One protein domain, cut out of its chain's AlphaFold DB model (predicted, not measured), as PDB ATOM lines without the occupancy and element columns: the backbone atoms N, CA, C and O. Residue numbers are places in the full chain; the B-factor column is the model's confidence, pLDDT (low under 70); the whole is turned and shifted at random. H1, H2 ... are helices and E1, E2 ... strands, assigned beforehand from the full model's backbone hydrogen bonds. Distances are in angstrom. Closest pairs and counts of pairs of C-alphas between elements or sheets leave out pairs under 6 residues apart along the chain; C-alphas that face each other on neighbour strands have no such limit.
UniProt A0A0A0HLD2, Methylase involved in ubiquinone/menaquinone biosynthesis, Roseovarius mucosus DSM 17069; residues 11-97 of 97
ATOM      1  N   ASP A  11     233.477 280.232 194.440       89.94
ATOM      2  CA  ASP A  11     232.412 280.607 195.390       89.94
ATOM      3  C   ASP A  11     231.603 281.811 194.888       89.94
ATOM      4  O   ASP A  11     230.419 281.970 195.195       89.94
ATOM      5  N   VAL A  12     232.251 282.677 194.104       88.12
ATOM      6  CA  VAL A  12     231.655 283.880 193.526       88.12
ATOM      7  C   VAL A  12     232.111 284.043 192.083       88.12
ATOM      8  O   VAL A  12     233.303 283.998 191.790       88.12
ATOM      9  N   VAL A  13     231.161 284.313 191.193       85.38
ATOM     10  CA  VAL A  13     231.431 284.781 189.831       85.38
ATOM     11  C   VAL A  13     231.009 286.241 189.748       85.38
ATOM     12  O   VAL A  13     229.861 286.576 190.038       85.38
ATOM     13  N   LEU A  14     231.934 287.116 189.350       84.00
ATOM     14  CA  LEU A  14     231.674 288.536 189.129       84.00
ATOM     15  C   LEU A  14     231.787 288.856 187.641       84.00
ATOM     16  O   LEU A  14     232.820 288.595 187.025       84.00
ATOM     17  N   ARG A  15     230.759 289.486 187.072       77.94
ATOM     18  CA  ARG A  15     230.810 289.998 185.701       77.94
ATOM     19  C   ARG A  15     230.490 291.480 185.656       77.94
ATOM     20  O   ARG A  15     229.342 291.871 185.848       77.94
ATOM     21  N   GLN A  16     231.507 292.289 185.355       76.12
ATOM     22  CA  GLN A  16     231.331 293.729 185.224       76.12
ATOM     23  C   GLN A  16     231.099 294.155 183.775       76.12
ATOM     24  O   GLN A  16     231.909 293.839 182.907       76.12
ATOM     25  N   PHE A  17     229.985 294.839 183.517       71.31
ATOM     26  CA  PHE A  17     229.602 295.457 182.241       71.31
ATOM     27  C   PHE A  17     229.566 294.534 181.004       71.31
ATOM     28  O   PHE A  17     229.291 294.989 179.899       71.31
ATOM     29  N   GLY A  18     229.798 293.230 181.156       67.94
ATOM     30  CA  GLY A  18     229.890 292.302 180.027       67.94
ATOM     31  C   GLY A  18     228.542 291.870 179.452       67.94
ATOM     32  O   GLY A  18     228.466 291.522 178.280       67.94
ATOM     33  N   VAL A  19     227.466 291.900 180.249       65.06
ATOM     34  CA  VAL A  19     226.160 291.330 179.854       65.06
ATOM     35  C   VAL A  19     225.447 292.110 178.744       65.06
ATOM     36  O   VAL A  19     224.571 291.570 178.081       65.06
ATOM     37  N   MET A  20     225.847 293.360 178.523       67.81
ATOM     38  CA  MET A  20     225.234 294.299 177.577       67.81
ATOM     39  C   MET A  20     225.634 294.073 176.121       67.81
ATOM     40  O   MET A  20     225.031 294.646 175.222       67.81
ATOM     41  N   PHE A  21     226.671 293.268 175.894       68.62
ATOM     42  CA  PHE A  21     227.232 293.023 174.568       68.62
ATOM     43  C   PHE A  21     226.810 291.666 173.991       68.62
ATOM     44  O   PHE A  21     227.281 291.291 172.918       68.62
ATOM     45  N   PHE A  22     225.942 290.923 174.689       64.81
ATOM     46  CA  PHE A  22     225.467 289.624 174.220       64.81
ATOM     47  C   PHE A  22     224.177 289.759 173.417       64.81
ATOM     48  O   PHE A  22     223.225 290.357 173.917       64.81
ATOM     49  N   PRO A  23     224.110 289.168 172.212       58.19
ATOM     50  CA  PRO A  23     222.873 289.101 171.446       58.19
ATOM     51  C   PRO A  23     221.835 288.163 172.089       58.19
ATOM     52  O   PRO A  23     220.649 288.342 171.843       58.19
ATOM     53  N   TYR A  24     222.255 287.194 172.922       60.53
ATOM     54  CA  TYR A  24     221.361 286.250 173.608       60.53
ATOM     55  C   TYR A  24     221.835 285.951 175.039       60.53
ATOM     56  O   TYR A  24     222.613 285.039 175.265       60.53
ATOM     57  N   HIS A  25     221.342 286.666 176.050       64.94
ATOM     58  CA  HIS A  25     221.892 286.605 177.417       64.94
ATOM     59  C   HIS A  25     221.992 285.198 178.044       64.94
ATOM     60  O   HIS A  25     222.892 284.952 178.843       64.94
ATOM     61  N   ILE A  26     221.112 284.260 177.687       64.94
ATOM     62  CA  ILE A  26     221.034 282.944 178.338       64.94
ATOM     63  C   ILE A  26     222.185 282.007 177.930       64.94
ATOM     64  O   ILE A  26     222.740 281.308 178.781       64.94
ATOM     65  N   LYS A  27     222.594 281.984 176.652       67.44
ATOM     66  CA  LYS A  27     223.631 281.047 176.174       67.44
ATOM     67  C   LYS A  27     225.004 281.386 176.759       67.44
ATOM     68  O   LYS A  27     225.770 280.488 177.102       67.44
ATOM     69  N   GLU A  28     225.294 282.664 176.948       69.56
ATOM     70  CA  GLU A  28     226.593 283.172 177.384       69.56
ATOM     71  C   GLU A  28     226.776 283.147 178.909       69.56
ATOM     72  O   GLU A  28     227.888 283.364 179.401       69.56
ATOM     73  N   LEU A  29     225.703 282.863 179.655       78.50
ATOM     74  CA  LEU A  29     225.711 282.667 181.108       78.50
ATOM     75  C   LEU A  29     225.643 281.183 181.509       78.50
ATOM     76  O   LEU A  29     225.737 280.875 182.694       78.50
ATOM     77  N   SER A  30     225.534 280.268 180.541       83.62
ATOM     78  CA  SER A  30     225.387 278.821 180.774       83.62
ATOM     79  C   SER A  30     226.546 278.174 181.543       83.62
ATOM     80  O   SER A  30     226.339 277.191 182.244       83.62
ATOM     81  N   GLU A  31     227.747 278.750 181.472       88.94
ATOM     82  CA  GLU A  31     228.920 278.251 182.202       88.94
ATOM     83  C   GLU A  31     228.959 278.713 183.666       88.94
ATOM     84  O   GLU A  31     229.731 278.173 184.452       88.94
ATOM     85  N   ILE A  32     228.152 279.706 184.055       88.56
ATOM     86  CA  ILE A  32     228.187 280.273 185.410       88.56
ATOM     87  C   ILE A  32     227.704 279.269 186.463       88.56
ATOM     88  O   ILE A  32     228.424 279.090 187.445       88.56
ATOM     89  N   PRO A  33     226.565 278.570 186.279       88.75
ATOM     90  CA  PRO A  33     226.157 277.521 187.209       88.75
ATOM     91  C   PRO A  33     227.181 276.393 187.325       88.75
ATOM     92  O   PRO A  33     227.408 275.901 188.420       88.75
ATOM     93  N   ARG A  34     227.843 276.023 186.220       92.88
ATOM     94  CA  ARG A  34     228.834 274.939 186.202       92.88
ATOM     95  C   ARG A  34     230.045 275.247 187.083       92.88
ATOM     96  O   ARG A  34     230.524 274.382 187.807       92.88
ATOM     97  N   VAL A  35     230.572 276.469 187.007       93.44
ATOM     98  CA  VAL A  35     231.806 276.843 187.722       93.44
ATOM     99  C   VAL A  35     231.561 277.269 189.171       93.44
ATOM    100  O   VAL A  35     232.518 277.336 189.945       93.44
ATOM    101  N   LEU A  36     230.313 277.573 189.542       91.94
ATOM    102  CA  LEU A  36     229.938 277.916 190.911       91.94
ATOM    103  C   LEU A  36     229.818 276.661 191.778       91.94
ATOM    104  O   LEU A  36     229.236 275.663 191.370       91.94
ATOM    105  N   ARG A  37     230.349 276.728 193.000       94.75
ATOM    106  CA  ARG A  37     230.064 275.732 194.041       94.75
ATOM    107  C   ARG A  37     228.588 275.769 194.443       94.75
ATOM    108  O   ARG A  37     227.971 276.833 194.329       94.75
ATOM    109  N   PRO A  38     228.039 274.676 195.003       91.62
ATOM    110  CA  PRO A  38     226.723 274.701 195.631       91.62
ATOM    111  C   PRO A  38     226.605 275.850 196.644       91.62
ATOM    112  O   PRO A  38     227.426 275.979 197.552       91.62
ATOM    113  N   GLY A  39     225.596 276.713 196.477       86.12
ATOM    114  CA  GLY A  39     225.403 277.909 197.309       86.12
ATOM    115  C   GLY A  39     226.272 279.116 196.928       86.12
ATOM    116  O   GLY A  39     226.250 280.133 197.630       86.12
ATOM    117  N   GLY A  40     227.020 279.024 195.827       84.94
ATOM    118  CA  GLY A  40     227.816 280.105 195.266       84.94
ATOM    119  C   GLY A  40     226.970 281.278 194.763       84.94
ATOM    120  O   GLY A  40     225.752 281.201 194.587       84.94
ATOM    121  N   ARG A  41     227.624 282.423 194.552       84.00
ATOM    122  CA  ARG A  41     226.946 283.671 194.174       84.00
ATOM    123  C   ARG A  41     227.387 284.154 192.809       84.00
ATOM    124  O   ARG A  41     228.572 284.368 192.565       84.00
ATOM    125  N   PHE A  42     226.417 284.454 191.958       83.62
ATOM    126  CA  PHE A  42     226.673 285.224 190.752       83.62
ATOM    127  C   PHE A  42     226.335 286.695 190.991       83.62
ATOM    128  O   PHE A  42     225.220 287.028 191.399       83.62
ATOM    129  N   ILE A  43     227.301 287.577 190.742       80.56
ATOM    130  CA  ILE A  43     227.153 289.026 190.837       80.56
ATOM    131  C   ILE A  43     227.440 289.622 189.467       80.56
ATOM    132  O   ILE A  43     228.469 289.341 188.849       80.56
ATOM    133  N   PHE A  44     226.560 290.499 189.003       78.94
ATOM    134  CA  PHE A  44     226.811 291.256 187.787       78.94
ATOM    135  C   PHE A  44     226.311 292.690 187.902       78.94
ATOM    136  O   PHE A  44     225.443 293.008 188.720       78.94
ATOM    137  N   ASN A  45     226.868 293.549 187.052       72.06
ATOM    138  CA  ASN A  45     226.340 294.880 186.807       72.06
ATOM    139  C   ASN A  45     226.204 295.142 185.300       72.06
ATOM    140  O   ASN A  45     226.817 294.485 184.451       72.06
ATOM    141  N   ARG A  46     225.371 296.127 184.981       73.19
ATOM    142  CA  ARG A  46     225.169 296.658 183.633       73.19
ATOM    143  C   ARG A  46     224.889 298.149 183.719       73.19
ATOM    144  O   ARG A  46     224.512 298.651 184.775       73.19
ATOM    145  N   TRP A  47     225.035 298.839 182.598       71.06
ATOM    146  CA  TRP A  47     224.398 300.132 182.423       71.06
ATOM    147  C   TRP A  47     222.880 299.924 182.441       71.06
ATOM    148  O   TRP A  47     222.337 299.073 181.725       71.06
ATOM    149  N   GLY A  48     222.227 300.653 183.339       67.88
ATOM    150  CA  GLY A  48     220.782 300.829 183.342       67.88
ATOM    151  C   GLY A  48     220.335 301.906 182.357       67.88
ATOM    152  O   GLY A  48     221.185 302.523 181.704       67.88
ATOM    153  N   PRO A  49     219.018 302.153 182.281       69.94
ATOM    154  CA  PRO A  49     218.465 303.304 181.578       69.94
ATOM    155  C   PRO A  49     219.124 304.599 182.062       69.94
ATOM    156  O   PRO A  49     219.381 304.762 183.261       69.94
ATOM    157  N   LEU A  50     219.412 305.512 181.135       71.44
ATOM    158  CA  LEU A  50     220.104 306.763 181.442       71.44
ATOM    159  C   LEU A  50     219.298 307.630 182.422       71.44
ATOM    160  O   LEU A  50     219.875 308.285 183.283       71.44
ATOM    161  N   GLU A  51     217.970 307.557 182.335       73.12
ATOM    162  CA  GLU A  51     216.994 308.284 183.152       73.12
ATOM    163  C   GLU A  51     217.074 307.929 184.642       73.12
ATOM    164  O   GLU A  51     216.588 308.673 185.485       73.12
ATOM    165  N   THR A  52     217.672 306.780 184.966       73.38
ATOM    166  CA  THR A  52     217.810 306.271 186.340       73.38
ATOM    167  C   THR A  52     219.274 306.118 186.758       73.38
ATOM    168  O   THR A  52     219.579 305.500 187.779       73.38
ATOM    169  N   ASN A  53     220.205 306.647 185.959       73.88
ATOM    170  CA  ASN A  53     221.639 306.517 186.171       73.88
ATOM    171  C   ASN A  53     222.327 307.882 186.063       73.88
ATOM    172  O   ASN A  53     222.991 308.181 185.068       73.88
ATOM    173  N   ASP A  54     222.202 308.679 187.126       79.62
ATOM    174  CA  ASP A  54     222.751 310.039 187.224       79.62
ATOM    175  C   ASP A  54     224.243 310.104 186.879       79.62
ATOM    176  O   ASP A  54     224.702 311.039 186.226       79.62
ATOM    177  N   PHE A  55     225.013 309.080 187.261       78.56
ATOM    178  CA  PHE A  55     226.434 309.008 186.932       78.56
ATOM    179  C   PHE A  55     226.664 308.915 185.419       78.56
ATOM    180  O   PHE A  55     227.480 309.655 184.862       78.56
ATOM    181  N   ALA A  56     225.939 308.021 184.741       78.38
ATOM    182  CA  ALA A  56     226.031 307.890 183.292       78.38
ATOM    183  C   ALA A  56     225.507 309.147 182.581       78.38
ATOM    184  O   ALA A  56     226.091 309.553 181.573       78.38
ATOM    185  N   LEU A  57     224.465 309.787 183.122       79.75
ATOM    186  CA  LEU A  57     223.901 311.021 182.584       79.75
ATOM    187  C   LEU A  57     224.911 312.171 182.646       79.75
ATOM    188  O   LEU A  57     225.251 312.732 181.605       79.75
ATOM    189  N   VAL A  58     225.486 312.450 183.821       85.88
ATOM    190  CA  VAL A  58     226.501 313.506 183.995       85.88
ATOM    191  C   VAL A  58     227.720 313.258 183.108       85.88
ATOM    192  O   VAL A  58     228.245 314.189 182.487       85.88
ATOM    193  N   ALA A  59     228.175 312.005 183.008       83.69
ATOM    194  CA  ALA A  59     229.284 311.647 182.132       83.69
ATOM    195  C   ALA A  59     228.953 311.933 180.656       83.69
ATOM    196  O   ALA A  59     229.763 312.542 179.949       83.69
ATOM    197  N   LEU A  60     227.762 311.542 180.193       79.94
ATOM    198  CA  LEU A  60     227.325 311.769 178.818       79.94
ATOM    199  C   LEU A  60     227.159 313.263 178.505       79.94
ATOM    200  O   LEU A  60     227.667 313.732 177.484       79.94
ATOM    201  N   GLU A  61     226.499 314.020 179.380       84.12
ATOM    202  CA  GLU A  61     226.299 315.464 179.226       84.12
ATOM    203  C   GLU A  61     227.630 316.214 179.167       84.12
ATOM    204  O   GLU A  61     227.852 317.034 178.272       84.12
ATOM    205  N   THR A  62     228.560 315.871 180.061       87.50
ATOM    206  CA  THR A  62     229.905 316.459 180.079       87.50
ATOM    207  C   THR A  62     230.649 316.173 178.776       87.50
ATOM    208  O   THR A  62     231.269 317.071 178.200       87.50
ATOM    209  N   LEU A  63     230.572 314.938 178.271       85.06
ATOM    210  CA  LEU A  63     231.196 314.559 177.003       85.06
ATOM    211  C   LEU A  63     230.602 315.336 175.823       85.06
ATOM    212  O   LEU A  63     231.356 315.842 174.991       85.06
ATOM    213  N   ILE A  64     229.276 315.476 175.762       84.06
ATOM    214  CA  ILE A  64     228.593 316.244 174.712       84.06
ATOM    215  C   ILE A  64     228.988 317.721 174.783       84.06
ATOM    216  O   ILE A  64     229.330 318.301 173.753       84.06
ATOM    217  N   MET A  65     229.007 318.314 175.980       85.06
ATOM    218  CA  MET A  65     229.408 319.707 176.194       85.06
ATOM    219  C   MET A  65     230.847 319.962 175.732       85.06
ATOM    220  O   MET A  65     231.115 320.945 175.045       85.06
ATOM    221  N   LYS A  66     231.784 319.070 176.072       88.81
ATOM    222  CA  LYS A  66     233.197 319.230 175.695       88.81
ATOM    223  C   LYS A  66     233.476 318.875 174.235       88.81
ATOM    224  O   LYS A  66     234.469 319.347 173.681       88.81
ATOM    225  N   ARG A  67     232.651 318.033 173.606       86.25
ATOM    226  CA  ARG A  67     232.872 317.505 172.249       86.25
ATOM    227  C   ARG A  67     231.575 317.454 171.416       86.25
ATOM    228  O   ARG A  67     231.194 316.380 170.941       86.25
ATOM    229  N   PRO A  68     230.929 318.600 171.135       74.88
ATOM    230  CA  PRO A  68     229.597 318.642 170.519       74.88
ATOM    231  C   PRO A  68     229.540 318.097 169.081       74.88
ATOM    232  O   PRO A  68     228.500 317.613 168.642       74.88
ATOM    233  N   THR A  69     230.655 318.124 168.345       79.12
ATOM    234  CA  THR A  69     230.753 317.613 166.964       79.12
ATOM    235  C   THR A  69     231.323 316.193 166.874       79.12
ATOM    236  O   THR A  69     231.490 315.656 165.777       79.12
ATOM    237  N   CYS A  70     231.620 315.547 168.009       77.00
ATOM    238  CA  CYS A  70     232.182 314.200 168.024       77.00
ATOM    239  C   CYS A  70     231.144 313.160 167.582       77.00
ATOM    240  O   CYS A  70     230.074 313.012 168.176       77.00
ATOM    241  N   ARG A  71     231.497 312.381 166.553       69.88
ATOM    242  CA  ARG A  71     230.645 311.327 165.983       69.88
ATOM    243  C   ARG A  71     230.233 310.275 167.024       69.88
ATOM    244  O   ARG A  71     229.098 309.812 166.985       69.88
ATOM    245  N   ALA A  72     231.116 309.944 167.971       68.38
ATOM    246  CA  ALA A  72     230.809 309.027 169.072       68.38
ATOM    247  C   ALA A  72     229.768 309.619 170.043       68.38
ATOM    248  O   ALA A  72     228.800 308.944 170.377       68.38
ATOM    249  N   CYS A  73     229.889 310.901 170.408       63.03
ATOM    250  CA  CYS A  73     228.920 311.599 171.264       63.03
ATOM    251  C   CYS A  73     227.524 311.695 170.624       63.03
ATOM    252  O   CYS A  73     226.520 311.673 171.332       63.03
ATOM    253  N   ARG A  74     227.446 311.752 169.287       61.59
ATOM    254  CA  ARG A  74     226.173 311.759 168.547       61.59
ATOM    255  C   ARG A  74     225.451 310.407 168.598       61.59
ATOM    256  O   ARG A  74     224.234 310.387 168.707       61.59
ATOM    257  N   ARG A  75     226.206 309.302 168.561       61.50
ATOM    258  CA  ARG A  75     225.691 307.918 168.566       61.50
ATOM    259  C   ARG A  75     225.321 307.415 169.967       61.50
ATOM    260  O   ARG A  75     224.437 306.581 170.117       61.50
ATOM    261  N   LEU A  76     225.970 307.951 171.004       59.97
ATOM    262  CA  LEU A  76     225.713 307.576 172.398       59.97
ATOM    263  C   LEU A  76     224.286 307.904 172.872       59.97
ATOM    264  O   LEU A  76     223.783 307.183 173.727       59.97
ATOM    265  N   ARG A  77     223.606 308.902 172.281       51.94
ATOM    266  CA  ARG A  77     222.182 309.181 172.572       51.94
ATOM    267  C   ARG A  77     221.251 308.016 172.224       51.94
ATOM    268  O   ARG A  77     220.178 307.920 172.796       51.94
ATOM    269  N   GLU A  78     221.655 307.150 171.298       45.19
ATOM    270  CA  GLU A  78     220.841 306.033 170.801       45.19
ATOM    271  C   GLU A  78     221.216 304.692 171.457       45.19
ATOM    272  O   GLU A  78     220.490 303.716 171.315       45.19
ATOM    273  N   THR A  79     222.358 304.613 172.157       46.06
ATOM    274  CA  THR A  79     222.996 303.325 172.510       46.06
ATOM    275  C   THR A  79     222.819 302.913 173.981       46.06
ATOM    276  O   THR A  79     223.156 301.788 174.339       46.06
ATOM    277  N   VAL A  80     222.267 303.765 174.854       43.53
ATOM    278  CA  VAL A  80     222.035 303.416 176.273       43.53
ATOM    279  C   VAL A  80     220.554 303.151 176.528       43.53
ATOM    280  O   VAL A  80     219.905 303.825 177.315       43.53
ATOM    281  N   VAL A  81     220.010 302.149 175.843       40.19
ATOM    282  CA  VAL A  81     218.741 301.527 176.231       40.19
ATOM    283  C   VAL A  81     218.982 300.034 176.264       40.19
ATOM    284  O   VAL A  81     219.149 299.395 175.230       40.19
ATOM    285  N   ILE A  82     219.017 299.469 177.464       41.59
ATOM    286  CA  ILE A  82     218.919 298.024 177.621       41.59
ATOM    287  C   ILE A  82     217.745 297.812 178.562       41.59
ATOM    288  O   ILE A  82     217.721 298.355 179.669       41.59
ATOM    289  N   SER A  83     216.754 297.071 178.075       36.53
ATOM    290  CA  SER A  83     215.448 296.898 178.700       36.53
ATOM    291  C   SER A  83     215.540 296.202 180.061       36.53
ATOM    292  O   SER A  83     216.463 295.426 180.344       36.53
ATOM    293  N   GLU A  84     214.561 296.494 180.916       42.22
ATOM    294  CA  GLU A  84     214.370 295.920 182.255       42.22
ATOM    295  C   GLU A  84     213.908 294.450 182.230       42.22
ATOM    296  O   GLU A  84     213.716 293.837 183.282       42.22
ATOM    297  N   GLN A  85     213.706 293.868 181.044       37.72
ATOM    298  CA  GLN A  85     212.642 292.884 180.859       37.72
ATOM    299  C   GLN A  85     212.970 291.425 181.191       37.72
ATOM    300  O   GLN A  85     212.079 290.592 181.091       37.72
ATOM    301  N   GLU A  86     214.170 291.094 181.669       39.81
ATOM    302  CA  GLU A  86     214.446 289.716 182.128       39.81
ATOM    303  C   GLU A  86     214.926 289.621 183.579       39.81
ATOM    304  O   GLU A  86     214.814 288.571 184.204       39.81
ATOM    305  N   LEU A  87     215.397 290.714 184.182       45.34
ATOM    306  CA  LEU A  87     215.946 290.703 185.536       45.34
ATOM    307  C   LEU A  87     215.682 292.076 186.179       45.34
ATOM    308  O   LEU A  87     216.586 292.892 186.291       45.34
ATOM    309  N   GLY A  88     214.461 292.295 186.683       40.16
ATOM    310  CA  GLY A  88     213.895 293.603 187.075       40.16
ATOM    311  C   GLY A  88     214.757 294.648 187.814       40.16
ATOM    312  O   GLY A  88     215.517 294.310 188.711       40.16
ATOM    313  N   ALA A  89     214.551 295.917 187.457       43.88
ATOM    314  CA  ALA A  89     214.805 297.198 188.145       43.88
ATOM    315  C   ALA A  89     216.168 297.532 188.804       43.88
ATOM    316  O   ALA A  89     216.430 298.706 189.039       43.88
ATOM    317  N   ALA A  90     217.063 296.586 189.109       47.22
ATOM    318  CA  ALA A  90     218.324 296.895 189.797       47.22
ATOM    319  C   ALA A  90     219.546 296.791 188.866       47.22
ATOM    320  O   ALA A  90     219.826 295.726 188.314       47.22
ATOM    321  N   ASN A  91     220.324 297.877 188.763       49.22
ATOM    322  CA  ASN A  91     221.585 297.962 187.995       49.22
ATOM    323  C   ASN A  91     222.689 297.017 188.509       49.22
ATOM    324  O   ASN A  91     223.665 296.736 187.807       49.22
ATOM    325  N   GLN A  92     222.516 296.511 189.730       50.28
ATOM    326  CA  GLN A  92     223.354 295.516 190.375       50.28
ATOM    327  C   GLN A  92     222.458 294.415 190.935       50.28
ATOM    328  O   GLN A  92     221.537 294.685 191.705       50.28
ATOM    329  N   LYS A  93     222.744 293.163 190.573       58.38
ATOM    330  CA  LYS A  93     222.037 292.004 191.119       58.38
ATOM    331  C   LYS A  93     223.007 290.948 191.596       58.38
ATOM    332  O   LYS A  93     224.034 290.693 190.968       58.38
ATOM    333  N   SER A  94     222.634 290.310 192.700       49.50
ATOM    334  CA  SER A  94     223.221 289.047 193.124       49.50
ATOM    335  C   SER A  94     222.165 287.957 193.053       49.50
ATOM    336  O   SER A  94     221.093 288.116 193.638       49.50
ATOM    337  N   LEU A  95     222.481 286.862 192.376       56.97
ATOM    338  CA  LEU A  95     221.660 285.659 192.330       56.97
ATOM    339  C   LEU A  95     222.357 284.576 193.157       56.97
ATOM    340  O   LEU A  95     223.578 284.411 193.059       56.97
ATOM    341  N   ARG A  96     221.589 283.868 193.991       55.53
ATOM    342  CA  ARG A  96     222.012 282.551 194.477       55.53
ATOM    343  C   ARG A  96     221.703 281.569 193.360       55.53
ATOM    344  O   ARG A  96     220.575 281.579 192.866       55.53
ATOM    345  N   VAL A  97     222.719 280.828 192.946       58.28
ATOM    346  CA  VAL A  97     222.581 279.726 191.993       58.28
ATOM    347  C   VAL A  97     222.481 278.430 192.780       58.28
ATOM    348  O   VAL A  97     223.168 278.333 193.824       58.28
TER     349      VAL A  97
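Overview. This is residues 11 to 97 of the 97 residues of the protein "Methylase involved in ubiquinone/menaquinone biosynthesis" of Roseovarius mucosus DSM 17069 (UniProt A0A0A0HLD2). The model has two lobes set end to end: a small sheet of three strands, E1, E2 and E3, with the short helices H1 and H2 at its margins, and a helical hairpin of H3 and H4. The hairpin has no contact with the sheet; residues 46 to 53 and residues 80 to 91 run between the two lobes, and residues 66 to 71, at the turn of the hairpin, stick out. The printed part has 87 residues with four named helices and three named strands, along the chain E1 H1 H2 E2 H3 H4 E3; the class is mixed, helices and strands, and the sheet, in the order E1 E2 E3, is mixed too. The whole is loose, with a radius of gyration of the C-alphas of 15.9 A, and spans 51 by 23 by 21 A.

Along the chain. In the sheet, E2 is residues 36 to 45, 17.8 A long, and bends by 118 degrees at residue 39. E1 is residues 11 to 16, 16.6 A, and begins at C-alpha 11 (232.412, 280.607, 195.390). E3 is residues 92 to 96, 13.7 A, and ends at C-alpha 96 (222.012, 282.551, 194.477). H1 is residues 18 to 21 and H2 residues 31 to 35. H3, the longest helix, is residues 54 to 66, 18.1 A, ending at C-alpha 66 (233.197, 319.230, 175.695). H4 is residues 71 to 79, 12.9 A.

Arrangement. E2 is the inner strand. E1 is parallel to it at 17 degrees, with N 13 and O 41 2.9 A apart, within hydrogen-bond range. E3 is antiparallel to E2 at 168 degrees, with N 95 and O 42 2.9 A apart, within the same range. E1, H1, H2 and E2 form a strand-helix-strand unit, two parallel neighbour strands with helices between, and its crossover is right-handed. H2 only grazes the sheet, with residues 32 to 35; H1 is only just on it, with 5 pairs of C-alphas within 10 A, and only grazes it with residues 18 to 20. H3 and H4 are not on the sheet. They form a helical hairpin and touch, H3 with residues 60 to 64 alone; the closest C-alphas, of Ile 64 and Cys 73, are 5.8 A apart. Their tilt is shallow, 27 degrees, opposite ways. In H2 and H3 every O i to N i+4 pair is within hydrogen-bond range; in H4 2 of 5 are, beside 4 of 6 O i to N i+3 pairs, and H1 is too short for an O i to N i+4 pair.

Size, cuts and confidence. The outline is a rod; the two C-alphas farthest apart, of Pro 38 and Thr 69, are 51.8 A apart. The printed part has no cut, and ends at residue 97, the chain's last. The link from H4 to E3, 12 residues, is long. The mean pLDDT of the printed part is 70.0; residues 18 to 28, 48 to 49 and 71 to 97 are under 70.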